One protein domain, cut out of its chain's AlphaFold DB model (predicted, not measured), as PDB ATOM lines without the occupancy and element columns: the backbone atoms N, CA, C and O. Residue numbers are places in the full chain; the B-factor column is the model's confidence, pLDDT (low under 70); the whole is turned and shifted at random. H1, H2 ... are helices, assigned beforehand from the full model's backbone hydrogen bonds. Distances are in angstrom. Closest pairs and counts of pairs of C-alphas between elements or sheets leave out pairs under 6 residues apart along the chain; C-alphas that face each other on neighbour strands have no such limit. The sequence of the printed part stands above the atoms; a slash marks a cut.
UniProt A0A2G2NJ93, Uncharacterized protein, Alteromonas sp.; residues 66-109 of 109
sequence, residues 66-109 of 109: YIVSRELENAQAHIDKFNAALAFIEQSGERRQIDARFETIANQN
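What this domain is: This is residues 66 to 109 of the 109 residues of an uncharacterized protein of Alteromonas sp. (UniProt A0A2G2NJ93). What is the main picture? Two helices meet near their ends as an open L, H1 making the longer arm and H2 the shorter, and the unnamed residues 66 to 74 turn back into the start of H1. What is it made of, and how does it spread? The printed part has 44 residues with two named helices, H1 then H2, and no named strand, and its class is all helix. It is only just extended, close to loose, with a radius of gyration of the C-alphas of 14.3 A, and flat, spanning 38 by 27 by 10 A.

How they stand to each other: How does H1, residues 75 to 92, stand to H2, residues 94 to 106? Their lines are about perpendicular, at 85 degrees. Do they touch? They are close but not clearly touching, with 1 pair of C-alphas within 8 A: the closest, those of Ile 89 and Arg 95, are 5.5 A apart. How do their backbones run? In H1 and H2 every O i to N i+4 pair is within hydrogen-bond range.

Where its parts are: Where does H1 run? It goes from C-alpha 75 at (148.305, 216.117, 102.993) to C-alpha 92 at (162.630, 198.913, 115.992), 25.9 A. Where does H2 run? After a tight link of 1 residue, Gly 93, it begins at C-alpha 94 and ends at C-alpha 106 at (142.934, 186.329, 111.416), 18.6 A.

The domain as a whole: How large is it? The two C-alphas farthest apart, those of Asn 74 and Asn 109, are 39.0 A apart, and the printed part has no cut. Which residues stand free? Residues 69 to 74 do, and residues 99 to 109, of which 99 to 106 belong to H2. Where is confidence low? The mean pLDDT of the printed part is 86.4, and residues 106 to 109 are under 70; Asn 109 is the chain's last residue.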
ATOM      1  N   TYR A  66     151.140 204.225 100.303       89.56
ATOM      2  CA  TYR A  66     150.238 205.046 101.103       89.56
ATOM      3  C   TYR A  66     149.713 206.209 100.251       89.56
ATOM      4  O   TYR A  66     150.495 206.994  99.713       89.56
ATOM      5  N   ILE A  67     148.391 206.298 100.094       88.56
ATOM      6  CA  ILE A  67     147.731 207.296  99.245       88.56
ATOM      7  C   ILE A  67     146.971 208.274 100.138       88.56
ATOM      8  O   ILE A  67     146.185 207.868 100.988       88.56
ATOM      9  N   VAL A  68     147.179 209.570  99.908       93.31
ATOM     10  CA  VAL A  68     146.480 210.657 100.602       93.31
ATOM     11  C   VAL A  68     145.784 211.537  99.567       93.31
ATOM     12  O   VAL A  68     146.356 211.826  98.514       93.31
ATOM     13  N   SER A  69     144.546 211.956  99.850       93.12
ATOM     14  CA  SER A  69     143.816 212.882  98.976       93.12
ATOM     15  C   SER A  69     144.558 214.212  98.860       93.12
ATOM     16  O   SER A  69     145.028 214.758  99.855       93.12
ATOM     17  N   ARG A  70     144.610 214.771  97.648       88.00
ATOM     18  CA  ARG A  70     145.185 216.106  97.410       88.00
ATOM     19  C   ARG A  70     144.352 217.232  98.021       88.00
ATOM     20  O   ARG A  70     144.876 218.318  98.224       88.00
ATOM     21  N   GLU A  71     143.079 216.970  98.289       95.00
ATOM     22  CA  GLU A  71     142.154 217.922  98.911       95.00
ATOM     23  C   GLU A  71     142.267 217.922 100.440       95.00
ATOM     24  O   GLU A  71     141.684 218.778 101.102       95.00
ATOM     25  N   LEU A  72     143.011 216.970 101.016       93.19
ATOM     26  CA  LEU A  72     143.233 216.925 102.452       93.19
ATOM     27  C   LEU A  72     144.148 218.081 102.863       93.19
ATOM     28  O   LEU A  72     145.275 218.210 102.373       93.19
ATOM     29  N   GLU A  73     143.683 218.894 103.807       92.94
ATOM     30  CA  GLU A  73     144.517 219.921 104.414       92.94
ATOM     31  C   GLU A  73     145.763 219.272 105.033       92.94
ATOM     32  O   GLU A  73     145.679 218.259 105.727       92.94
ATOM     33  N   ASN A  74     146.941 219.838 104.765       91.56
ATOM     34  CA  ASN A  74     148.219 219.299 105.231       91.56
ATOM     35  C   ASN A  74     148.516 217.857 104.757       91.56
ATOM     36  O   ASN A  74     149.220 217.119 105.448       91.56
ATOM     37  N   ALA A  75     148.045 217.447 103.569       92.19
ATOM     38  CA  ALA A  75     148.305 216.117 102.993       92.19
ATOM     39  C   ALA A  75     149.783 215.677 103.063       92.19
ATOM     40  O   ALA A  75     150.071 214.528 103.395       92.19
ATOM     41  N   GLN A  76     150.727 216.594 102.817       93.00
ATOM     42  CA  GLN A  76     152.157 216.294 102.925       93.00
ATOM     43  C   GLN A  76     152.570 215.947 104.362       93.00
ATOM     44  O   GLN A  76     153.276 214.968 104.571       93.00
ATOM     45  N   ALA A  77     152.062 216.669 105.365       94.69
ATOM     46  CA  ALA A  77     152.353 216.370 106.765       94.69
ATOM     47  C   ALA A  77     151.817 214.988 107.180       94.69
ATOM     48  O   ALA A  77     152.445 214.295 107.982       94.69
ATOM     49  N   HIS A  78     150.688 214.549 106.610       95.00
ATOM     50  CA  HIS A  78     150.192 213.182 106.793       95.00
ATOM     51  C   HIS A  78     151.149 212.138 106.209       95.00
ATOM     52  O   HIS A  78     151.409 211.127 106.862       95.00
ATOM     53  N   ILE A  79     151.679 212.382 105.007       95.38
ATOM     54  CA  ILE A  79     152.668 211.507 104.362       95.38
ATOM     55  C   ILE A  79     153.951 211.448 105.197       95.38
ATOM     56  O   ILE A  79     154.432 210.360 105.502       95.38
ATOM     57  N   ASP A  80     154.471 212.599 105.621       95.94
ATOM     58  CA  ASP A  80     155.717 212.683 106.386       95.94
ATOM     59  C   ASP A  80     155.590 211.963 107.732       95.94
ATOM     60  O   ASP A  80     156.460 211.174 108.110       95.94
ATOM     61  N   LYS A  81     154.466 212.167 108.431       95.38
ATOM     62  CA  LYS A  81     154.175 211.480 109.694       95.38
ATOM     63  C   LYS A  81     154.060 209.970 109.505       95.38
ATOM     64  O   LYS A  81     154.596 209.221 110.320       95.38
ATOM     65  N   PHE A  82     153.373 209.525 108.453       95.00
ATOM     66  CA  PHE A  82     153.252 208.101 108.144       95.00
ATOM     67  C   PHE A  82     154.622 207.483 107.847       95.00
ATOM     68  O   PHE A  82     154.973 206.471 108.444       95.00
ATOM     69  N   ASN A  83     155.428 208.124 106.999       94.69
ATOM     70  CA  ASN A  83     156.762 207.644 106.646       94.69
ATOM     71  C   ASN A  83     157.696 207.581 107.860       94.69
ATOM     72  O   ASN A  83     158.425 206.605 108.014       94.69
ATOM     73  N   ALA A  84     157.653 208.583 108.743       95.44
ATOM     74  CA  ALA A  84     158.437 208.577 109.976       95.44
ATOM     75  C   ALA A  84     158.034 207.419 110.905       95.44
ATOM     76  O   ALA A  84     158.900 206.718 111.427       95.44
ATOM     77  N   ALA A  85     156.728 207.185 111.077       92.56
ATOM     78  CA  ALA A  85     156.222 206.067 111.870       92.56
ATOM     79  C   ALA A  85     156.587 204.709 111.250       92.56
ATOM     80  O   ALA A  85     157.029 203.811 111.963       92.56
ATOM     81  N   LEU A  86     156.458 204.569 109.927       92.31
ATOM     82  CA  LEU A  86     156.823 203.346 109.215       92.31
ATOM     83  C   LEU A  86     158.319 203.046 109.369       92.31
ATOM     84  O   LEU A  86     158.675 201.943 109.771       92.31
ATOM     85  N   ALA A  87     159.183 204.039 109.144       92.81
ATOM     86  CA  ALA A  87     160.626 203.889 109.316       92.81
ATOM     87  C   ALA A  87     160.997 203.500 110.757       92.81
ATOM     88  O   ALA A  87     161.853 202.640 110.959       92.81
ATOM     89  N   PHE A  88     160.337 204.096 111.757       93.00
ATOM     90  CA  PHE A  88     160.536 203.726 113.157       93.00
ATOM     91  C   PHE A  88     160.171 202.258 113.413       93.00
ATOM     92  O   PHE A  88     160.983 201.522 113.969       93.00
ATOM     93  N   ILE A  89     158.991 201.820 112.967       91.50
ATOM     94  CA  ILE A  89     158.485 200.449 113.158       91.50
ATOM     95  C   ILE A  89     159.369 199.413 112.442       91.50
ATOM     96  O   ILE A  89     159.584 198.308 112.952       91.50
ATOM     97  N   GLU A  90     159.894 199.757 111.264       87.94
ATOM     98  CA  GLU A  90     160.819 198.904 110.515       87.94
ATOM     99  C   GLU A  90     162.177 198.769 111.215       87.94
ATOM    100  O   GLU A  90     162.728 197.669 111.269       87.94
ATOM    101  N   GLN A  91     162.696 199.853 111.799       91.50
ATOM    102  CA  GLN A  91     163.983 199.851 112.502       91.50
ATOM    103  C   GLN A  91     163.907 199.215 113.895       91.50
ATOM    104  O   GLN A  91     164.839 198.523 114.304       91.50
ATOM    105  N   SER A  92     162.815 199.434 114.630       90.00
ATOM    106  CA  SER A  92     162.630 198.913 115.992       90.00
ATOM    107  C   SER A  92     162.308 197.415 116.020       90.00
ATOM    108  O   SER A  92     162.452 196.762 117.053       90.00
ATOM    109  N   GLY A  93     161.867 196.854 114.889       83.50
ATOM    110  CA  GLY A  93     161.390 195.477 114.800       83.50
ATOM    111  C   GLY A  93     159.974 195.275 115.348       83.50
ATOM    112  O   GLY A  93     159.493 194.138 115.335       83.50
ATOM    113  N   GLU A  94     159.285 196.346 115.767       88.12
ATOM    114  CA  GLU A  94     157.880 196.319 116.204       88.12
ATOM    115  C   GLU A  94     156.946 195.778 115.119       88.12
ATOM    116  O   GLU A  94     155.921 195.180 115.446       88.12
ATOM    117  N   ARG A  95     157.334 195.889 113.839       87.19
ATOM    118  CA  ARG A  95     156.584 195.313 112.716       87.19
ATOM    119  C   ARG A  95     156.223 193.849 112.952       87.19
ATOM    120  O   ARG A  95     155.067 193.480 112.813       87.19
ATOM    121  N   ARG A  96     157.180 193.039 113.420       83.69
ATOM    122  CA  ARG A  96     156.946 191.610 113.694       83.69
ATOM    123  C   ARG A  96     155.908 191.379 114.791       83.69
ATOM    124  O   ARG A  96     155.194 190.387 114.750       83.69
ATOM    125  N   GLN A  97     155.824 192.273 115.774       87.31
ATOM    126  CA  GLN A  97     154.830 192.172 116.844       87.31
ATOM    127  C   GLN A  97     153.434 192.561 116.348       87.31
ATOM    128  O   GLN A  97     152.443 191.963 116.767       87.31
ATOM    129  N   ILE A  98     153.362 193.555 115.460       84.62
ATOM    130  CA  ILE A  98     152.122 193.959 114.792       84.62
ATOM    131  C   ILE A  98     151.627 192.817 113.899       84.62
ATOM    132  O   ILE A  98     150.485 192.392 114.057       84.62
ATOM    133  N   ASP A  99     152.495 192.274 113.044       83.44
ATOM    134  CA  ASP A  99     152.168 191.171 112.133       83.44
ATOM    135  C   ASP A  99     151.657 189.945 112.915       83.44
ATOM    136  O   ASP A  99     150.554 189.468 112.655       83.44
ATOM    137  N   ALA A 100     152.366 189.520 113.969       83.81
ATOM    138  CA  ALA A 100     151.953 188.388 114.806       83.81
ATOM    139  C   ALA A 100     150.587 188.598 115.496       83.81
ATOM    140  O   ALA A 100     149.806 187.655 115.667       83.81
ATOM    141  N   ARG A 101     150.269 189.837 115.898       85.25
ATOM    142  CA  ARG A 101     148.947 190.173 116.454       85.25
ATOM    143  C   ARG A 101     147.847 190.042 115.405       85.25
ATOM    144  O   ARG A 101     146.792 189.497 115.721       85.25
ATOM    145  N   PHE A 102     148.087 190.513 114.184       77.88
ATOM    146  CA  PHE A 102     147.126 190.385 113.089       77.88
ATOM    147  C   PHE A 102     146.925 188.931 112.665       77.88
ATOM    148  O   PHE A 102     145.780 188.517 112.508       77.88
ATOM    149  N   GLU A 103     147.992 188.136 112.573       75.38
ATOM    150  CA  GLU A 103     147.898 186.691 112.325       75.38
ATOM    151  C   GLU A 103     147.056 185.988 113.399       75.38
ATOM    152  O   GLU A 103     146.226 185.139 113.087       75.38
ATOM    153  N   THR A 104     147.212 186.372 114.670       78.44
ATOM    154  CA  THR A 104     146.400 185.814 115.764       78.44
ATOM    155  C   THR A 104     144.915 186.150 115.601       78.44
ATOM    156  O   THR A 104     144.078 185.286 115.830       78.44
ATOM    157  N   ILE A 105     144.578 187.380 115.200       74.25
ATOM    158  CA  ILE A 105     143.186 187.801 114.964       74.25
ATOM    159  C   ILE A 105     142.601 187.097 113.732       74.25
ATOM    160  O   ILE A 105     141.457 186.654 113.768       74.25
ATOM    161  N   ALA A 106     143.376 186.975 112.651       62.81
ATOM    162  CA  ALA A 106     142.934 186.329 111.416       62.81
ATOM    163  C   ALA A 106     142.646 184.831 111.618       62.81
ATOM    164  O   ALA A 106     141.668 184.322 111.087       62.81
ATOM    165  N   ASN A 107     143.446 184.151 112.445       59.66
ATOM    166  CA  ASN A 107     143.302 182.722 112.737       59.66
ATOM    167  C   ASN A 107     142.282 182.400 113.853       59.66
ATOM    168  O   ASN A 107     142.191 181.251 114.282       59.66
ATOM    169  N   GLN A 108     141.552 183.396 114.372       55.47
ATOM    170  CA  GLN A 108     140.515 183.208 115.397       55.47
ATOM    171  C   GLN A 108     139.108 182.943 114.830       55.47
ATOM    172  O   GLN A 108     138.171 182.823 115.621       55.47
ATOM    173  N   ASN A 109     138.959 182.821 113.505       45.62
ATOM    174  CA  ASN A 109     137.697 182.491 112.833       45.62
ATOM    175  C   ASN A 109     137.755 181.121 112.157       45.62
ATOM    176  O   ASN A 109     138.693 180.907 111.360       45.62
TER     177      ASN A 109